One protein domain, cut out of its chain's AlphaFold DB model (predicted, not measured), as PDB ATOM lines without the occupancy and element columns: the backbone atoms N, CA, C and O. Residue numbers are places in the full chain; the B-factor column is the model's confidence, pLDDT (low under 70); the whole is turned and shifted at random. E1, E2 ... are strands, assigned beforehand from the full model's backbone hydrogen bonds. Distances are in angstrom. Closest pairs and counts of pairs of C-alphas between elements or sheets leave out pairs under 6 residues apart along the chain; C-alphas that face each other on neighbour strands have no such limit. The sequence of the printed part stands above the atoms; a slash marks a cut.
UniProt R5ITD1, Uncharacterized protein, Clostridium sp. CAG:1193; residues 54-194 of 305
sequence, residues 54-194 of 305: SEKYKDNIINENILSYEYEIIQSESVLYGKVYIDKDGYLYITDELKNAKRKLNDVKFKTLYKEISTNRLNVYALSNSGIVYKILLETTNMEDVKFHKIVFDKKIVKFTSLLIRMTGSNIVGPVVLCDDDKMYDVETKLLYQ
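Overview. This is residues 54 to 194 of the 305 residues of an uncharacterized protein of Clostridium sp. CAG:1193 (UniProt R5ITD1). One antiparallel sheet of seven strands, E1 to E7, curls like part of a barrel and folds back on itself, so that E1, E2 and E3 face E5, E6 and E7 across the bend in E4. A small three-stranded sheet, E8, E10 and E11, sits at one end of it, and E9 lies far out from the middle. The printed part has 141 residues, with no named helix and eleven named strands, E1 to E11 in chain order; the class is all strand, though under half of the residues are in named elements. The whole is compact, with a radius of gyration of the C-alphas of 15.3 A and spans of 47 by 39 by 25 A.

Arrangement. After residues 54 to 67, which hold no named element, E1, residues 68 to 75, forms a hairpin with E2, residues 78 to 86, with N 71 and O 82 2.8 A apart. E2 forms a hairpin with E3, residues 91 to 96, with N 93 and O 85 at 2.8 A. E4, residues 101 to 115, bends by 117 degrees at residue 111. Its pairing is staggered: residues 101 to 109 pair with E3, with N 103 and O 94 at 2.9 A, and residues 110 to 115 with E5, residues 122 to 128, with N 114 and O 125 at 2.8 A. E5 forms a hairpin with E6, residues 133 to 138, with N 126 and O 134 at 2.8 A, and E6 one with E7, residues 147 to 150, with N 135 and O 149 at 2.8 A. These seven strands are a meander, each the antiparallel neighbour of the one before, and a folded sheet, twisted, with E4 as the hinge. The closest C-alphas of E1 and E5 are those of Tyr 71 and Leu 122, 6.2 A apart. In the second sheet, E8, residues 157 to 160, is antiparallel to E10, residues 176 to 179, with N 158 and O 178 at 2.8 A; E10 and E11, residues 184 to 186, form a hairpin, with N 177 and O 185 at 2.8 A. The two sheets form a sandwich, face to face, with 20 pairs of C-alphas within 10 A. E9, residues 166 to 168, pairs with no named strand.

Along the chain. E1 begins at C-alpha 68, (-41.420, -14.498, 48.792), and is 23.1 A long; E2 is 26.2 A, E4 21.6 A and E5 18.6 A. E11 ends at C-alpha 186, (-55.519, -15.105, 31.766).

Size, cuts and confidence. The C-alphas of Glu 55 and Glu 77 are the two farthest apart, 49.2 A. The printed part has no cut, and no link is long. Mean pLDDT of the printed part is 90.7; residues 117 to 119 and 169 to 173 are under 70.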
ATOM      1  N   SER A  54     -58.097 -29.036  34.904       89.25
ATOM      2  CA  SER A  54     -57.364 -29.643  36.019       89.25
ATOM      3  C   SER A  54     -56.627 -30.910  35.610       89.25
ATOM      4  O   SER A  54     -55.508 -31.131  36.066       89.25
ATOM      5  N   GLU A  55     -57.219 -31.723  34.735       92.56
ATOM      6  CA  GLU A  55     -56.603 -32.954  34.250       92.56
ATOM      7  C   GLU A  55     -55.568 -32.690  33.153       92.56
ATOM      8  O   GLU A  55     -54.434 -33.167  33.253       92.56
ATOM      9  N   LYS A  56     -55.932 -31.904  32.128       92.50
ATOM     10  CA  LYS A  56     -55.055 -31.628  30.979       92.50
ATOM     11  C   LYS A  56     -53.772 -30.904  31.397       92.50
ATOM     12  O   LYS A  56     -52.704 -31.226  30.889       92.50
ATOM     13  N   TYR A  57     -53.877 -29.955  32.326       93.44
ATOM     14  CA  TYR A  57     -52.782 -29.071  32.740       93.44
ATOM     15  C   TYR A  57     -52.315 -29.326  34.176       93.44
ATOM     16  O   TYR A  57     -51.735 -28.439  34.804       93.44
ATOM     17  N   LYS A  58     -52.552 -30.531  34.712       95.38
ATOM     18  CA  LYS A  58     -52.217 -30.891  36.101       95.38
ATOM     19  C   LYS A  58     -50.772 -30.551  36.488       95.38
ATOM     20  O   LYS A  58     -50.531 -30.072  37.592       95.38
ATOM     21  N   ASP A  59     -49.836 -30.747  35.559       95.69
ATOM     22  CA  ASP A  59     -48.399 -30.554  35.780       95.69
ATOM     23  C   ASP A  59     -47.997 -29.070  35.737       95.69
ATOM     24  O   ASP A  59     -46.924 -28.698  36.204       95.69
ATOM     25  N   ASN A  60     -48.874 -28.200  35.223       95.31
ATOM     26  CA  ASN A  60     -48.681 -26.753  35.216       95.31
ATOM     27  C   ASN A  60     -49.307 -26.061  36.433       95.31
ATOM     28  O   ASN A  60     -49.094 -24.863  36.625       95.31
ATOM     29  N   ILE A  61     -50.099 -26.762  37.247       96.12
ATOM     30  CA  ILE A  61     -50.716 -26.183  38.444       96.12
ATOM     31  C   ILE A  61     -49.657 -26.048  39.539       96.12
ATOM     32  O   ILE A  61     -49.087 -27.032  40.010       96.12
ATOM     33  N   ILE A  62     -49.439 -24.818  40.008       95.06
ATOM     34  CA  ILE A  62     -48.472 -24.539  41.071       95.06
ATOM     35  C   ILE A  62     -49.114 -24.902  42.416       95.06
ATOM     36  O   ILE A  62     -49.954 -24.183  42.967       95.06
ATOM     37  N   ASN A  63     -48.748 -26.071  42.941       94.19
ATOM     38  CA  ASN A  63     -49.331 -26.603  44.173       94.19
ATOM     39  C   ASN A  63     -48.695 -26.036  45.444       94.19
ATOM     40  O   ASN A  63     -49.382 -25.909  46.461       94.19
ATOM     41  N   GLU A  64     -47.427 -25.655  45.369       94.50
ATOM     42  CA  GLU A  64     -46.691 -25.006  46.448       94.50
ATOM     43  C   GLU A  64     -47.147 -23.562  46.679       94.50
ATOM     44  O   GLU A  64     -47.600 -22.868  45.768       94.50
ATOM     45  N   ASN A  65     -47.044 -23.110  47.928       95.19
ATOM     46  CA  ASN A  65     -47.264 -21.712  48.268       95.19
ATOM     47  C   ASN A  65     -45.920 -20.994  48.217       95.19
ATOM     48  O   ASN A  65     -45.053 -21.223  49.061       95.19
ATOM     49  N   ILE A  66     -45.767 -20.103  47.245       96.56
ATOM     50  CA  ILE A  66     -44.586 -19.259  47.129       96.56
ATOM     51  C   ILE A  66     -44.822 -18.021  47.985       96.56
ATOM     52  O   ILE A  66     -45.753 -17.253  47.746       96.56
ATOM     53  N   LEU A  67     -44.001 -17.842  49.017       97.75
ATOM     54  CA  LEU A  67     -44.222 -16.807  50.029       97.75
ATOM     55  C   LEU A  67     -43.342 -15.576  49.845       97.75
ATOM     56  O   LEU A  67     -43.591 -14.569  50.499       97.75
ATOM     57  N   SER A  68     -42.330 -15.624  48.982       96.88
ATOM     58  CA  SER A  68     -41.420 -14.498  48.792       96.88
ATOM     59  C   SER A  68     -40.754 -14.493  47.427       96.88
ATOM     60  O   SER A  68     -40.429 -15.552  46.894       96.88
ATOM     61  N   TYR A  69     -40.459 -13.293  46.936       95.62
ATOM     62  CA  TYR A  69     -39.566 -13.067  45.810       95.62
ATOM     63  C   TYR A  69     -38.621 -11.912  46.102       95.62
ATOM     64  O   TYR A  69     -39.045 -10.862  46.586       95.62
ATOM     65  N   GLU A  70     -37.360 -12.096  45.737       94.31
ATOM     66  CA  GLU A  70     -36.372 -11.025  45.696       94.31
ATOM     67  C   GLU A  70     -36.513 -10.215  44.402       94.31
ATOM     68  O   GLU A  70     -36.974 -10.712  43.358       94.31
ATOM     69  N   TYR A  71     -36.126  -8.948  44.479       93.00
ATOM     70  CA  TYR A  71     -36.079  -8.040  43.348       93.00
ATOM     71  C   TYR A  71     -34.890  -7.090  43.447       93.00
ATOM     72  O   TYR A  71     -34.429  -6.722  44.528       93.00
ATOM     73  N   GLU A  72     -34.452  -6.663  42.272       93.00
ATOM     74  CA  GLU A  72     -33.436  -5.649  42.077       93.00
ATOM     75  C   GLU A  72     -33.929  -4.713  40.971       93.00
ATOM     76  O   GLU A  72     -34.374  -5.162  39.909       93.00
ATOM     77  N   ILE A  73     -33.909  -3.412  41.244       93.25
ATOM     78  CA  ILE A  73     -34.268  -2.363  40.291       93.25
ATOM     79  C   ILE A  73     -33.066  -1.445  40.169       93.25
ATOM     80  O   ILE A  73     -32.669  -0.807  41.145       93.25
ATOM     81  N   ILE A  74     -32.501  -1.381  38.966       91.44
ATOM     82  CA  ILE A  74     -31.346  -0.550  38.645       91.44
ATOM     83  C   ILE A  74     -31.810   0.560  37.706       91.44
ATOM     84  O   ILE A  74     -32.313   0.299  36.612       91.44
ATOM     85  N   GLN A  75     -31.623   1.802  38.137       89.06
ATOM     86  CA  GLN A  75     -31.742   3.003  37.313       89.06
ATOM     87  C   GLN A  75     -30.398   3.733  37.347       89.06
ATOM     88  O   GLN A  75     -29.663   3.581  38.312       89.06
ATOM     89  N   SER A  76     -30.054   4.510  36.319       84.69
ATOM     90  CA  SER A  76     -28.681   4.972  36.027       84.69
ATOM     91  C   SER A  76     -27.810   5.397  37.224       84.69
ATOM     92  O   SER A  76     -26.613   5.131  37.206       84.69
ATOM     93  N   GLU A  77     -28.385   6.014  38.262       87.88
ATOM     94  CA  GLU A  77     -27.663   6.469  39.466       87.88
ATOM     95  C   GLU A  77     -28.199   5.892  40.792       87.88
ATOM     96  O   GLU A  77     -27.803   6.329  41.871       87.88
ATOM     97  N   SER A  78     -29.123   4.927  40.755       89.94
ATOM     98  CA  SER A  78     -29.721   4.361  41.967       89.94
ATOM     99  C   SER A  78     -30.060   2.882  41.819       89.94
ATOM    100  O   SER A  78     -30.403   2.393  40.745       89.94
ATOM    101  N   VAL A  79     -29.981   2.165  42.936       92.25
ATOM    102  CA  VAL A  79     -30.342   0.752  43.018       92.25
ATOM    103  C   VAL A  79     -31.283   0.567  44.192       92.25
ATOM    104  O   VAL A  79     -31.066   1.128  45.266       92.25
ATOM    105  N   LEU A  80     -32.319  -0.235  43.983       93.94
ATOM    106  CA  LEU A  80     -33.164  -0.749  45.043       93.94
ATOM    107  C   LEU A  80     -33.088  -2.273  45.032       93.94
ATOM    108  O   LEU A  80     -33.440  -2.904  44.036       93.94
ATOM    109  N   TYR A  81     -32.671  -2.843  46.159       94.50
ATOM    110  CA  TYR A  81     -32.657  -4.280  46.396       94.50
ATOM    111  C   TYR A  81     -33.581  -4.617  47.564       94.50
ATOM    112  O   TYR A  81     -33.534  -3.967  48.614       94.50
ATOM    113  N   GLY A  82     -34.409  -5.643  47.391       95.38
ATOM    114  CA  GLY A  82     -35.193  -6.176  48.491       95.38
ATOM    115  C   GLY A  82     -36.102  -7.321  48.104       95.38
ATOM    116  O   GLY A  82     -35.844  -8.045  47.144       95.38
ATOM    117  N   LYS A  83     -37.157  -7.525  48.892       95.69
ATOM    118  CA  LYS A  83     -38.102  -8.621  48.677       95.69
ATOM    119  C   LYS A  83     -39.541  -8.207  48.908       95.69
ATOM    120  O   LYS A  83     -39.857  -7.411  49.791       95.69
ATOM    121  N   VAL A  84     -40.429  -8.825  48.141       97.12
ATOM    122  CA  VAL A  84     -41.858  -8.880  48.442       97.12
ATOM    123  C   VAL A  84     -42.150 -10.223  49.096       97.12
ATOM    124  O   VAL A  84     -41.696 -11.257  48.605       97.12
ATOM    125  N   TYR A  85     -42.861 -10.233  50.223       97.94
ATOM    126  CA  TYR A  85     -43.155 -11.477  50.933       97.94
ATOM    127  C   TYR A  85     -44.454 -11.442  51.734       97.94
ATOM    128  O   TYR A  85     -44.900 -10.388  52.191       97.94
ATOM    129  N   ILE A  86     -45.034 -12.624  51.917       98.44
ATOM    130  CA  ILE A  86     -46.165 -12.901  52.798       98.44
ATOM    131  C   ILE A  86     -45.596 -13.375  54.135       98.44
ATOM    132  O   ILE A  86     -44.810 -14.322  54.181       98.44
ATOM    133  N   ASP A  87     -45.955 -12.705  55.226       97.62
ATOM    134  CA  ASP A  87     -45.519 -13.110  56.559       97.62
ATOM    135  C   ASP A  87     -46.340 -14.287  57.123       97.62
ATOM    136  O   ASP A  87     -47.290 -14.781  56.516       97.62
ATOM    137  N   LYS A  88     -45.979 -14.732  58.330       96.69
ATOM    138  CA  LYS A  88     -46.661 -15.831  59.032       96.69
ATOM    139  C   LYS A  88     -48.149 -15.570  59.315       96.69
ATOM    140  O   LYS A  88     -48.906 -16.521  59.471       96.69
ATOM    141  N   ASP A  89     -48.555 -14.303  59.404       97.25
ATOM    142  CA  ASP A  89     -49.927 -13.889  59.708       97.25
ATOM    143  C   ASP A  89     -50.762 -13.685  58.424       97.25
ATOM    144  O   ASP A  89     -51.982 -13.456  58.492       97.25
ATOM    145  N   GLY A  90     -50.111 -13.831  57.261       97.62
ATOM    146  CA  GLY A  90     -50.666 -13.746  55.916       97.62
ATOM    147  C   GLY A  90     -50.570 -12.356  55.284       97.62
ATOM    148  O   GLY A  90     -51.155 -12.146  54.225       97.62
ATOM    149  N   TYR A  91     -49.892 -11.392  55.905       98.25
ATOM    150  CA  TYR A  91     -49.819 -10.018  55.407       98.25
ATOM    151  C   TYR A  91     -48.669  -9.823  54.423       98.25
ATOM    152  O   TYR A  91     -47.579 -10.367  54.594       98.25
ATOM    153  N   LEU A  92     -48.917  -9.004  53.401       98.00
ATOM    154  CA  LEU A  92     -47.956  -8.718  52.342       98.00
ATOM    155  C   LEU A  92     -47.075  -7.513  52.692       98.00
ATOM    156  O   LEU A  92     -47.574  -6.433  53.030       98.00
ATOM    157  N   TYR A  93     -45.768  -7.698  52.553       97.94
ATOM    158  CA  TYR A  93     -44.748  -6.693  52.820       97.94
ATOM    159  C   TYR A  93     -43.790  -6.532  51.646       97.94
ATOM    160  O   TYR A  93     -43.570  -7.467  50.879       97.94
ATOM    161  N   ILE A  94     -43.191  -5.348  51.567       97.62
ATOM    162  CA  ILE A  94     -42.075  -5.008  50.686       97.62
ATOM    163  C   ILE A  94     -40.914  -4.450  51.528       97.62
ATOM    164  O   ILE A  94     -41.166  -3.858  52.588       97.62
ATOM    165  N   THR A  95     -39.666  -4.675  51.109       97.25
ATOM    166  CA  THR A  95     -38.463  -4.214  51.827       97.25
ATOM    167  C   THR A  95     -37.490  -3.443  50.945       97.25
ATOM    168  O   THR A  95     -37.343  -3.722  49.764       97.25
ATOM    169  N   ASP A  96     -36.780  -2.498  51.548       96.69
ATOM    170  CA  ASP A  96     -35.561  -1.901  51.007       96.69
ATOM    171  C   ASP A  96     -34.435  -2.361  51.933       96.69
ATOM    172  O   ASP A  96     -34.305  -1.876  53.061       96.69
ATOM    173  N   GLU A  97     -33.671  -3.358  51.494       94.88
ATOM    174  CA  GLU A  97     -32.637  -3.983  52.326       94.88
ATOM    175  C   GLU A  97     -31.431  -3.047  52.501       94.88
ATOM    176  O   GLU A  97     -30.759  -3.102  53.529       94.88
ATOM    177  N   LEU A  98     -31.191  -2.125  51.558       92.56
ATOM    178  CA  LEU A  98     -30.121  -1.127  51.668       92.56
ATOM    179  C   LEU A  98     -30.433  -0.089  52.752       92.56
ATOM    180  O   LEU A  98     -29.536   0.340  53.478       92.56
ATOM    181  N   LYS A  99     -31.706   0.303  52.885       93.38
ATOM    182  CA  LYS A  99     -32.169   1.234  53.931       93.38
ATOM    183  C   LYS A  99     -32.685   0.544  55.192       93.38
ATOM    184  O   LYS A  99     -33.120   1.231  56.115       93.38
ATOM    185  N   ASN A 100     -32.661  -0.791  55.241       93.81
ATOM    186  CA  ASN A 100     -33.272  -1.602  56.297       93.81
ATOM    187  C   ASN A 100     -34.731  -1.185  56.591       93.81
ATOM    188  O   ASN A 100     -35.159  -1.082  57.746       93.81
ATOM    189  N   ALA A 101     -35.484  -0.880  55.533       96.19
ATOM    190  CA  ALA A 101     -36.866  -0.428  55.618       96.19
ATOM    191  C   ALA A 101     -37.833  -1.551  55.229       96.19
ATOM    192  O   ALA A 101     -37.554  -2.386  54.369       96.19
ATOM    193  N   LYS A 102     -39.007  -1.556  55.863       96.56
ATOM    194  CA  LYS A 102     -40.084  -2.519  55.619       96.56
ATOM    195  C   LYS A 102     -41.415  -1.786  55.611       96.56
ATOM    196  O   LYS A 102     -41.709  -1.036  56.539       96.56
ATOM    197  N   ARG A 103     -42.261  -2.088  54.630       95.88
ATOM    198  CA  ARG A 103     -43.604  -1.513  54.512       95.88
ATOM    199  C   ARG A 103     -44.659  -2.597  54.328       95.88
ATOM    200  O   ARG A 103     -44.498  -3.501  53.510       95.88
ATOM    201  N   LYS A 104     -45.750  -2.504  55.096       97.06
ATOM    202  CA  LYS A 104     -46.969  -3.304  54.893       97.06
ATOM    203  C   LYS A 104     -47.739  -2.717  53.717       97.06
ATOM    204  O   LYS A 104     -47.969  -1.511  53.699       97.06
ATOM    205  N   LEU A 105     -48.147  -3.544  52.756       95.69
ATOM    206  CA  LEU A 105     -48.855  -3.041  51.574       95.69
ATOM    207  C   LEU A 105     -50.355  -2.829  51.825       95.69
ATOM    208  O   LEU A 105     -50.927  -1.890  51.284       95.69
ATOM    209  N   ASN A 106     -50.993  -3.686  52.629       93.81
ATOM    210  CA  ASN A 106     -52.423  -3.616  52.959       93.81
ATOM    211  C   ASN A 106     -52.788  -4.587  54.108       93.81
ATOM    212  O   ASN A 106     -51.947  -5.360  54.566       93.81
ATOM    213  N   ASP A 107     -54.058  -4.584  54.528       96.00
ATOM    214  CA  ASP A 107     -54.616  -5.487  55.553       96.00
ATOM    215  C   ASP A 107     -55.278  -6.768  55.003       96.00
ATOM    216  O   ASP A 107     -55.885  -7.535  55.755       96.00
ATOM    217  N   VAL A 108     -55.168  -7.035  53.702       97.12
ATOM    218  CA  VAL A 108     -55.635  -8.282  53.082       97.12
ATOM    219  C   VAL A 108     -54.663  -9.413  53.424       97.12
ATOM    220  O   VAL A 108     -53.452  -9.215  53.518       97.12
ATOM    221  N   LYS A 109     -55.207 -10.620  53.611       97.94
ATOM    222  CA  LYS A 109     -54.414 -11.830  53.851       97.94
ATOM    223  C   LYS A 109     -54.226 -12.645  52.576       97.94
ATOM    224  O   LYS A 109     -55.196 -12.918  51.860       97.94
ATOM    225  N   PHE A 110     -52.994 -13.074  52.340       98.19
ATOM    226  CA  PHE A 110     -52.545 -13.775  51.144       98.19
ATOM    227  C   PHE A 110     -52.044 -15.179  51.453       98.19
ATOM    228  O   PHE A 110     -51.558 -15.445  52.550       98.19
ATOM    229  N   LYS A 111     -52.167 -16.063  50.458       96.69
ATOM    230  CA  LYS A 111     -51.689 -17.450  50.529       96.69
ATOM    231  C   LYS A 111     -50.449 -17.712  49.685       96.69
ATOM    232  O   LYS A 111     -49.642 -18.550  50.063       96.69
ATOM    233  N   THR A 112     -50.307 -17.048  48.536       97.69
ATOM    234  CA  THR A 112     -49.191 -17.301  47.615       97.69
ATOM    235  C   THR A 112     -48.945 -16.122  46.681       97.69
ATOM    236  O   THR A 112     -49.848 -15.320  46.420       97.69
ATOM    237  N   LEU A 113     -47.726 -16.060  46.158       96.88
ATOM    238  CA  LEU A 113     -47.254 -15.124  45.150       96.88
ATOM    239  C   LEU A 113     -47.004 -15.834  43.810       96.88
ATOM    240  O   LEU A 113     -46.860 -17.055  43.766       96.88
ATOM    241  N   TYR A 114     -46.922 -15.047  42.743       94.38
ATOM    242  CA  TYR A 114     -46.442 -15.431  41.417       94.38
ATOM    243  C   TYR A 114     -45.667 -14.258  40.809       94.38
ATOM    244  O   TYR A 114     -46.153 -13.128  40.835       94.38
ATOM    245  N   LYS A 115     -44.467 -14.499  40.278       87.94
ATOM    246  CA  LYS A 115     -43.606 -13.456  39.702       87.94
ATOM    247  C   LYS A 115     -43.586 -13.549  38.181       87.94
ATOM    248  O   LYS A 115     -43.294 -14.607  37.634       87.94
ATOM    249  N   GLU A 116     -43.842 -12.424  37.518       79.56
ATOM    250  CA  GLU A 116     -43.584 -12.284  36.086       79.56
ATOM    251  C   GLU A 116     -42.075 -12.115  35.855       79.56
ATOM    252  O   GLU A 116     -41.377 -11.468  36.645       79.56
ATOM    253  N   ILE A 117     -41.550 -12.709  34.784       69.69
ATOM    254  CA  ILE A 117     -40.143 -12.539  34.415       69.69
ATOM    255  C   ILE A 117     -39.979 -11.116  33.870       69.69
ATOM    256  O   ILE A 117     -40.305 -10.838  32.721       69.69
ATOM    257  N   SER A 118     -39.475 -10.205  34.701       68.06
ATOM    258  CA  SER A 118     -39.171  -8.829  34.308       68.06
ATOM    259  C   SER A 118     -37.785  -8.404  34.772       68.06
ATOM    260  O   SER A 118     -37.385  -8.677  35.904       68.06
ATOM    261  N   THR A 119     -37.067  -7.693  33.906       68.31
ATOM    262  CA  THR A 119     -35.819  -7.004  34.248       68.31
ATOM    263  C   THR A 119     -36.132  -5.578  34.708       68.31
ATOM    264  O   THR A 119     -37.053  -4.944  34.195       68.31
ATOM    265  N   ASN A 120     -35.396  -5.078  35.704       83.44
ATOM    266  CA  ASN A 120     -35.457  -3.690  36.197       83.44
ATOM    267  C   ASN A 120     -36.832  -3.182  36.675       83.44
ATOM    268  O   ASN A 120     -37.068  -1.979  36.723       83.44
ATOM    269  N   ARG A 121     -37.740  -4.082  37.052       89.19
ATOM    270  CA  ARG A 121     -38.999  -3.759  37.736       89.19
ATOM    271  C   ARG A 121     -39.466  -4.948  38.559       89.19
ATOM    272  O   ARG A 121     -39.195  -6.099  38.208       89.19
ATOM    273  N   LEU A 122     -40.204  -4.673  39.625       91.31
ATOM    274  CA  LEU A 122     -40.977  -5.673  40.349       91.31
ATOM    275  C   LEU A 122     -42.360  -5.770  39.711       91.31
ATOM    276  O   LEU A 122     -43.090  -4.783  39.699       91.31
ATOM    277  N   ASN A 123     -42.734  -6.956  39.239       91.69
ATOM    278  CA  ASN A 123     -44.092  -7.258  38.797       91.69
ATOM    279  C   ASN A 123     -44.508  -8.626  39.354       91.69
ATOM    280  O   ASN A 123     -44.056  -9.680  38.898       91.69
ATOM    281  N   VAL A 124     -45.296  -8.595  40.428       93.94
ATOM    282  CA  VAL A 124     -45.689  -9.778  41.201       93.94
ATOM    283  C   VAL A 124     -47.191  -9.768  41.419       93.94
ATOM    284  O   VAL A 124     -47.793  -8.731  41.682       93.94
ATOM    285  N   TYR A 125     -47.792 -10.946  41.367       95.06
ATOM    286  CA  TYR A 125     -49.201 -11.175  41.630       95.06
ATOM    287  C   TYR A 125     -49.342 -11.896  42.969       95.06
ATOM    288  O   TYR A 125     -48.667 -12.891  43.222       95.06
ATOM    289  N   ALA A 126     -50.221 -11.405  43.837       96.69
ATOM    290  CA  ALA A 126     -50.519 -12.010  45.128       96.69
ATOM    291  C   ALA A 126     -51.958 -12.521  45.149       96.69
ATOM    292  O   ALA A 126     -52.904 -11.776  44.883       96.69
ATOM    293  N   LEU A 127     -52.132 -13.793  45.501       97.31
ATOM    294  CA  LEU A 127     -53.435 -14.431  45.605       97.31
ATOM    295  C   LEU A 127     -53.892 -14.449  47.066       97.31
ATOM    296  O   LEU A 127     -53.258 -15.050  47.939       97.31
ATOM    297  N   SER A 128     -55.004 -13.769  47.328       97.25
ATOM    298  CA  SER A 128     -55.607 -13.670  48.657       97.25
ATOM    299  C   SER A 128     -56.268 -14.977  49.108       97.25
ATOM    300  O   SER A 128     -56.615 -15.845  48.298       97.25
ATOM    301  N   ASN A 129     -56.518 -15.098  50.413       95.94
ATOM    302  CA  ASN A 129     -57.264 -16.226  50.984       95.94
ATOM    303  C   ASN A 129     -58.712 -16.304  50.470       95.94
ATOM    304  O   ASN A 129     -59.291 -17.388  50.413       95.94
ATOM    305  N   SER A 130     -59.292 -15.172  50.057       95.38
ATOM    306  CA  SER A 130     -60.621 -15.110  49.440       95.38
ATOM    307  C   SER A 130     -60.623 -15.458  47.947       95.38
ATOM    308  O   SER A 130     -61.696 -15.529  47.359       95.38
ATOM    309  N   GLY A 131     -59.462 -15.727  47.337       95.38
ATOM    310  CA  GLY A 131     -59.352 -16.082  45.918       95.38
ATOM    311  C   GLY A 131     -59.358 -14.883  44.965       95.38
ATOM    312  O   GLY A 131     -59.675 -15.037  43.792       95.38
ATOM    313  N   ILE A 132     -59.017 -13.695  45.464       95.88
ATOM    314  CA  ILE A 132     -58.831 -12.467  44.675       95.88
ATOM    315  C   ILE A 132     -57.336 -12.265  44.410       95.88
ATOM    316  O   ILE A 132     -56.540 -12.374  45.349       95.88
ATOM    317  N   VAL A 133     -56.965 -11.929  43.172       95.31
ATOM    318  CA  VAL A 133     -55.588 -11.576  42.793       95.31
ATOM    319  C   VAL A 133     -55.360 -10.070  42.879       95.31
ATOM    320  O   VAL A 133     -56.225  -9.258  42.540       95.31
ATOM    321  N   TYR A 134     -54.165  -9.708  43.328       95.75
ATOM    322  CA  TYR A 134     -53.674  -8.342  43.373       95.75
ATOM    323  C   TYR A 134     -52.334  -8.249  42.651       95.75
ATOM    324  O   TYR A 134     -51.487  -9.120  42.831       95.75
ATOM    325  N   LYS A 135     -52.138  -7.188  41.873       94.38
ATOM    326  CA  LYS A 135     -50.888  -6.870  41.188       94.38
ATOM    327  C   LYS A 135     -50.066  -5.891  42.019       94.38
ATOM    328  O   LYS A 135     -50.592  -4.879  42.487       94.38
ATOM    329  N   ILE A 136     -48.790  -6.203  42.183       95.06
ATOM    330  CA  ILE A 136     -47.779  -5.392  42.854       95.06
ATOM    331  C   ILE A 136     -46.759  -4.979  41.802       95.06
ATOM    332  O   ILE A 136     -46.071  -5.833  41.244       95.06
ATOM    333  N   LEU A 137     -46.678  -3.676  41.545       93.94
ATOM    334  CA  LEU A 137     -45.801  -3.096  40.537       93.94
ATOM    335  C   LEU A 137     -44.887  -2.051  41.180       93.94
ATOM    336  O   LEU A 137     -45.360  -1.153  41.874       93.94
ATOM    337  N   LEU A 138     -43.587  -2.144  40.923       94.19
ATOM    338  CA  LEU A 138     -42.618  -1.111  41.280       94.19
ATOM    339  C   LEU A 138     -41.600  -0.968  40.148       94.19
ATOM    340  O   LEU A 138     -40.934  -1.934  39.780       94.19
ATOM    341  N   GLU A 139     -41.505   0.237  39.596       92.44
ATOM    342  CA  GLU A 139     -40.669   0.563  38.428       92.44
ATOM    343  C   GLU A 139     -39.577   1.585  38.766       92.44
ATOM    344  O   GLU A 139     -38.755   1.920  37.916       92.44
ATOM    345  N   THR A 140     -39.570   2.091  40.002       93.81
ATOM    346  CA  THR A 140     -38.615   3.083  40.503       93.81
ATOM    347  C   THR A 140     -37.728   2.475  41.579       93.81
ATOM    348  O   THR A 140     -38.007   1.410  42.131       93.81
ATOM    349  N   THR A 141     -36.646   3.172  41.909       94.12
ATOM    350  CA  THR A 141     -35.754   2.811  43.019       94.12
ATOM    351  C   THR A 141     -36.249   3.328  44.374       94.12
ATOM    352  O   THR A 141     -35.561   3.205  45.390       94.12
ATOM    353  N   ASN A 142     -37.464   3.883  44.422       93.94
ATOM    354  CA  ASN A 142     -38.120   4.308  45.646       93.94
ATOM    355  C   ASN A 142     -39.241   3.327  46.010       93.94
ATOM    356  O   ASN A 142     -40.309   3.336  45.406       93.94
ATOM    357  N   MET A 143     -39.015   2.522  47.052       94.00
ATOM    358  CA  MET A 143     -39.984   1.537  47.553       94.00
ATOM    359  C   MET A 143     -41.374   2.136  47.831       94.00
ATOM    360  O   MET A 143     -42.377   1.431  47.721       94.00
ATOM    361  N   GLU A 144     -41.457   3.425  48.175       93.44
ATOM    362  CA  GLU A 144     -42.736   4.066  48.487       93.44
ATOM    363  C   GLU A 144     -43.671   4.206  47.277       93.44
ATOM    364  O   GLU A 144     -44.893   4.253  47.459       93.44
ATOM    365  N   ASP A 145     -43.125   4.168  46.060       95.00
ATOM    366  CA  ASP A 145     -43.874   4.286  44.803       95.00
ATOM    367  C   ASP A 145     -44.553   2.971  44.386       95.00
ATOM    368  O   ASP A 145     -45.121   2.870  43.295       95.00
ATOM    369  N   VAL A 146     -44.492   1.942  45.239       95.19
ATOM    370  CA  VAL A 146     -45.119   0.648  44.979       95.19
ATOM    371  C   VAL A 146     -46.613   0.812  44.715       95.19
ATOM    372  O   VAL A 146     -47.393   1.312  45.532       95.19
ATOM    373  N   LYS A 147     -47.022   0.340  43.545       95.38
ATOM    374  CA  LYS A 147     -48.405   0.299  43.101       95.38
ATOM    375  C   LYS A 147     -49.017  -1.037  43.489       95.38
ATOM    376  O   LYS A 147     -48.446  -2.098  43.242       95.38
ATOM    377  N   PHE A 148     -50.197  -0.975  44.094       94.12
ATOM    378  CA  PHE A 148     -50.933  -2.138  44.571       94.12
ATOM    379  C   PHE A 148     -52.364  -2.095  44.030       94.12
ATOM    380  O   PHE A 148     -53.159  -1.243  44.429       94.12
ATOM    381  N   HIS A 149     -52.697  -3.008  43.118       93.94
ATOM    382  CA  HIS A 149     -53.965  -2.992  42.390       93.94
ATOM    383  C   HIS A 149     -54.728  -4.299  42.567       93.94
ATOM    384  O   HIS A 149     -54.186  -5.380  42.363       93.94
ATOM    385  N   LYS A 150     -56.014  -4.210  42.911       94.06
ATOM    386  CA  LYS A 150     -56.920  -5.360  42.861       94.06
ATOM    387  C   LYS A 150     -57.268  -5.654  41.405       94.06
ATOM    388  O   LYS A 150     -57.758  -4.760  40.718       94.06
ATOM    389  N   ILE A 151     -57.110  -6.902  40.976       91.06
ATOM    390  CA  ILE A 151     -57.608  -7.338  39.671       91.06
ATOM    391  C   ILE A 151     -59.091  -7.681  39.818       91.06
ATOM    392  O   ILE A 151     -59.485  -8.489  40.665       91.06
ATOM    393  N   VAL A 152     -59.938  -7.009  39.036       86.44
ATOM    394  CA  VAL A 152     -61.387  -7.238  39.048       86.44
ATOM    395  C   VAL A 152     -61.694  -8.438  38.167       86.44
ATOM    396  O   VAL A 152     -61.759  -8.319  36.945       86.44
ATOM    397  N   PHE A 153     -61.913  -9.576  38.808       85.38
ATOM    398  CA  PHE A 153     -62.245 -10.838  38.165       85.38
ATOM    399  C   PHE A 153     -63.532 -11.400  38.778       85.38
ATOM    400  O   PHE A 153     -63.740 -11.293  39.988       85.38
ATOM    401  N   ASP A 154     -64.426 -11.912  37.939       86.06
ATOM    402  CA  ASP A 154     -65.765 -12.385  38.315       86.06
ATOM    403  C   ASP A 154     -65.764 -13.817  38.871       86.06
ATOM    404  O   ASP A 154     -66.758 -14.256  39.449       86.06
ATOM    405  N   LYS A 155     -64.638 -14.523  38.749       90.06
ATOM    406  CA  LYS A 155     -64.442 -15.889  39.244       90.06
ATOM    407  C   LYS A 155     -63.465 -15.924  40.407       90.06
ATOM    408  O   LYS A 155     -62.586 -15.067  40.540       90.06
ATOM    409  N   LYS A 156     -63.595 -16.943  41.258       94.06
ATOM    410  CA  LYS A 156     -62.677 -17.138  42.377       94.06
ATOM    411  C   LYS A 156     -61.455 -17.914  41.907       94.06
ATOM    412  O   LYS A 156     -61.562 -19.017  41.380       94.06
ATOM    413  N   ILE A 157     -60.275 -17.371  42.182       95.44
ATOM    414  CA  ILE A 157     -59.013 -17.987  41.779       95.44
ATOM    415  C   ILE A 157     -58.530 -18.967  42.854       95.44
ATOM    416  O   ILE A 157     -58.385 -18.642  44.042       95.44
ATOM    417  N   VAL A 158     -58.245 -20.192  42.422       95.38
ATOM    418  CA  VAL A 158     -57.822 -21.302  43.277       95.38
ATOM    419  C   VAL A 158     -56.300 -21.405  43.301       95.38
ATOM    420  O   VAL A 158     -55.722 -21.414  44.395       95.38
ATOM    421  N   LYS A 159     -55.648 -21.419  42.132       96.06
ATOM    422  CA  LYS A 159     -54.193 -21.584  41.987       96.06
ATOM    423  C   LYS A 159     -53.627 -20.716  40.862       96.06
ATOM    424  O   LYS A 159     -54.311 -20.442  39.879       96.06
ATOM    425  N   PHE A 160     -52.360 -20.331  41.001       95.69
ATOM    426  CA  PHE A 160     -51.552 -19.908  39.858       95.69
ATOM    427  C   PHE A 160     -51.109 -21.132  39.053       95.69
ATOM    428  O   PHE A 160     -51.056 -22.250  39.576       95.69
ATOM    429  N   THR A 161     -50.774 -20.908  37.790       94.62
ATOM    430  CA  THR A 161     -50.204 -21.929  36.912       94.62
ATOM    431  C   THR A 161     -48.878 -21.440  36.338       94.62
ATOM    432  O   THR A 161     -48.597 -20.243  36.350       94.62
ATOM    433  N   SER A 162     -48.065 -22.360  35.831       91.19
ATOM    434  CA  SER A 162     -46.848 -22.050  35.080       91.19
ATOM    435  C   SER A 162     -47.113 -21.832  33.584       91.19
ATOM    436  O   SER A 162     -46.167 -21.824  32.795       91.19
ATOM    437  N   LEU A 163     -48.383 -21.772  33.165       89.44
ATOM    438  CA  LEU A 163     -48.746 -21.608  31.763       89.44
ATOM    439  C   LEU A 163     -48.439 -20.186  31.310       89.44
ATOM    440  O   LEU A 163     -48.654 -19.215  32.036       89.44
ATOM    441  N   LEU A 164     -47.967 -20.085  30.073       79.88
ATOM    442  CA  LEU A 164     -47.664 -18.826  29.412       79.88
ATOM    443  C   LEU A 164     -48.558 -18.684  28.187       79.88
ATOM    444  O   LEU A 164     -48.847 -19.665  27.496       79.88
ATOM    445  N   ILE A 165     -48.977 -17.452  27.916       78.44
ATOM    446  CA  ILE A 165     -49.711 -17.097  26.705       78.44
ATOM    447  C   ILE A 165     -48.731 -16.467  25.726       78.44
ATOM    448  O   ILE A 165     -47.923 -15.617  26.101       78.44
ATOM    449  N   ARG A 166     -48.796 -16.892  24.462       77.00
ATOM    450  CA  ARG A 166     -48.017 -16.264  23.394       77.00
ATOM    451  C   ARG A 166     -48.566 -14.869  23.130       77.00
ATOM    452  O   ARG A 166     -49.775 -14.693  22.981       77.00
ATOM    453  N   MET A 167     -47.673 -13.890  23.059       75.44
ATOM    454  CA  MET A 167     -48.022 -12.497  22.805       75.44
ATOM    455  C   MET A 167     -47.121 -11.919  21.721       75.44
ATOM    456  O   MET A 167     -45.918 -12.181  21.703       75.44
ATOM    457  N   THR A 168     -47.707 -11.117  20.838       71.38
ATOM    458  CA  THR A 168     -46.996 -10.376  19.793       71.38
ATOM    459  C   THR A 168     -47.254  -8.887  19.978       71.38
ATOM    460  O   THR A 168     -48.398  -8.466  20.166       71.38
ATOM    461  N   GLY A 169     -46.183  -8.090  19.938       62.78
ATOM    462  CA  GLY A 169     -46.265  -6.633  20.071       62.78
ATOM    463  C   GLY A 169     -46.574  -6.124  21.485       62.78
ATOM    464  O   GLY A 169     -46.817  -4.934  21.645       62.78
ATOM    465  N   SER A 170     -46.556  -6.985  22.511       61.44
ATOM    466  CA  SER A 170     -46.738  -6.596  23.919       61.44
ATOM    467  C   SER A 170     -45.687  -7.253  24.818       61.44
ATOM    468  O   SER A 170     -45.231  -8.366  24.557       61.44
ATOM    469  N   ASN A 171     -45.313  -6.539  25.883       54.25
ATOM    470  CA  ASN A 171     -44.302  -6.929  26.872       54.25
ATOM    471  C   ASN A 171     -44.920  -7.287  28.239       54.25
ATOM    472  O   ASN A 171     -44.207  -7.277  29.248       54.25
ATOM    473  N   ILE A 172     -46.240  -7.490  28.312       56.53
ATOM    474  CA  ILE A 172     -46.963  -7.725  29.570       56.53
ATOM    475  C   ILE A 172     -47.562  -9.125  29.537       56.53
ATOM    476  O   ILE A 172     -48.593  -9.326  28.908       56.53
ATOM    477  N   VAL A 173     -46.955 -10.081  30.240       62.69
ATOM    478  CA  VAL A 173     -47.488 -11.448  30.337       62.69
ATOM    479  C   VAL A 173     -48.197 -11.612  31.678       62.69
ATOM    480  O   VAL A 173     -47.573 -11.859  32.710       62.69
ATOM    481  N   GLY A 174     -49.525 -11.484  31.663       72.12
ATOM    482  CA  GLY A 174     -50.359 -11.799  32.822       72.12
ATOM    483  C   GLY A 174     -50.292 -13.292  33.186       72.12
ATOM    484  O   GLY A 174     -50.119 -14.138  32.305       72.12
ATOM    485  N   PRO A 175     -50.419 -13.665  34.473       87.50
ATOM    486  CA  PRO A 175     -50.456 -15.062  34.874       87.50
ATOM    487  C   PRO A 175     -51.731 -15.744  34.387       87.50
ATOM    488  O   PRO A 175     -52.828 -15.181  34.446       87.50
ATOM    489  N   VAL A 176     -51.587 -17.016  34.025       91.75
ATOM    490  CA  VAL A 176     -52.720 -17.919  33.846       91.75
ATOM    491  C   VAL A 176     -53.080 -18.536  35.197       91.75
ATOM    492  O   VAL A 176     -52.219 -19.040  35.928       91.75
ATOM    493  N   VAL A 177     -54.362 -18.498  35.543       94.38
ATOM    494  CA  VAL A 177     -54.889 -18.910  36.846       94.38
ATOM    495  C   VAL A 177     -55.966 -19.974  36.703       94.38
ATOM    496  O   VAL A 177     -56.829 -19.867  35.840       94.38
ATOM    497  N   LEU A 178     -55.952 -20.972  37.588       95.56
ATOM    498  CA  LEU A 178     -57.028 -21.952  37.730       95.56
ATOM    499  C   LEU A 178     -58.113 -21.403  38.656       95.56
ATOM    500  O   LEU A 178     -57.816 -20.966  39.776       95.56
ATOM    501  N   CYS A 179     -59.360 -21.471  38.207       95.12
ATOM    502  CA  CYS A 179     -60.530 -20.977  38.925       95.12
ATOM    503  C   CYS A 179     -61.388 -22.106  39.502       95.12
ATOM    504  O   CYS A 179     -61.125 -23.288  39.292       95.12
ATOM    505  N   ASP A 180     -62.385 -21.732  40.298       93.88
ATOM    506  CA  ASP A 180     -63.290 -22.653  40.992       93.88
ATOM    507  C   ASP A 180     -64.291 -23.369  40.075       93.88
ATOM    508  O   ASP A 180     -64.875 -24.371  40.479       93.88
ATOM    509  N   ASP A 181     -64.439 -22.904  38.837       92.19
ATOM    510  CA  ASP A 181     -65.198 -23.548  37.762       92.19
ATOM    511  C   ASP A 181     -64.372 -24.556  36.941       92.19
ATOM    512  O   ASP A 181     -64.795 -24.956  35.858       92.19
ATOM    513  N   ASP A 182     -63.196 -24.939  37.448       91.00
ATOM    514  CA  ASP A 182     -62.226 -25.828  36.800       91.00
ATOM    515  C   ASP A 182     -61.804 -25.372  35.396       91.00
ATOM    516  O   ASP A 182     -61.596 -26.155  34.468       91.00
ATOM    517  N   LYS A 183     -61.696 -24.055  35.232       92.44
ATOM    518  CA  LYS A 183     -61.216 -23.419  34.013       92.44
ATOM    519  C   LYS A 183     -59.999 -22.560  34.304       92.44
ATOM    520  O   LYS A 183     -59.845 -22.013  35.401       92.44
ATOM    521  N   MET A 184     -59.119 -22.452  33.313       92.81
ATOM    522  CA  MET A 184     -57.943 -21.593  33.401       92.81
ATOM    523  C   MET A 184     -58.138 -20.329  32.586       92.81
ATOM    524  O   MET A 184     -58.610 -20.394  31.455       92.81
ATOM    525  N   TYR A 185     -57.752 -19.191  33.152       89.50
ATOM    526  CA  TYR A 185     -57.921 -17.889  32.521       89.50
ATOM    527  C   TYR A 185     -56.640 -17.080  32.599       89.50
ATOM    528  O   TYR A 185     -55.912 -17.161  33.584       89.50
ATOM    529  N   ASP A 186     -56.405 -16.247  31.597       87.38
ATOM    530  CA  ASP A 186     -55.519 -15.105  31.766       87.38
ATOM    531  C   ASP A 186     -56.145 -14.113  32.749       87.38
ATOM    532  O   ASP A 186     -57.277 -13.669  32.545       87.38
ATOM    533  N   VAL A 187     -55.422 -13.753  33.808       86.50
ATOM    534  CA  VAL A 187     -55.985 -12.902  34.860       86.50
ATOM    535  C   VAL A 187     -56.223 -11.451  34.416       86.50
ATOM    536  O   VAL A 187     -57.124 -10.802  34.944       86.50
ATOM    537  N   GLU A 188     -55.429 -10.933  33.476       80.06
ATOM    538  CA  GLU A 188     -55.490  -9.536  33.029       80.06
ATOM    539  C   GLU A 188     -56.618  -9.353  32.009       80.06
ATOM    540  O   GLU A 188     -57.427  -8.433  32.122       80.06
ATOM    541  N   THR A 189     -56.727 -10.271  31.040       76.25
ATOM    542  CA  THR A 189     -57.732 -10.162  29.966       76.25
ATOM    543  C   THR A 189     -58.982 -10.992  30.201       76.25
ATOM    544  O   THR A 189     -59.930 -10.872  29.436       76.25
ATOM    545  N   LYS A 190     -59.000 -11.849  31.229       80.88
ATOM    546  CA  LYS A 190     -60.151 -12.694  31.600       80.88
ATOM    547  C   LYS A 190     -60.517 -13.755  30.569       80.88
ATOM    548  O   LYS A 190     -61.584 -14.361  30.636       80.88
ATOM    549  N   LEU A 191     -59.624 -13.980  29.615       79.94
ATOM    550  CA  LEU A 191     -59.824 -14.934  28.541       79.94
ATOM    551  C   LEU A 191     -59.521 -16.331  29.018       79.94
ATOM    552  O   LEU A 191     -58.555 -16.539  29.749       79.94
ATOM    553  N   LEU A 192     -60.329 -17.279  28.561       84.69
ATOM    554  CA  LEU A 192     -60.061 -18.681  28.802       84.69
ATOM    555  C   LEU A 192     -58.752 -19.074  28.110       84.69
ATOM    556  O   LEU A 192     -58.564 -18.781  26.933       84.69
ATOM    557  N   TYR A 193     -57.866 -19.744  28.836       86.25
ATOM    558  CA  TYR A 193     -56.575 -20.178  28.327       86.25
ATOM    559  C   TYR A 193     -56.725 -21.247  27.242       86.25
ATOM    560  O   TYR A 193     -57.440 -22.234  27.441       86.25
ATOM    561  N   GLN A 194     -55.983 -21.100  26.143       78.94
ATOM    562  CA  GLN A 194     -55.741 -22.160  25.165       78.94
ATOM    563  C   GLN A 194     -54.309 -22.098  24.623       78.94
ATOM    564  O   GLN A 194     -53.675 -21.046  24.618       78.94
TER     565      GLN A 194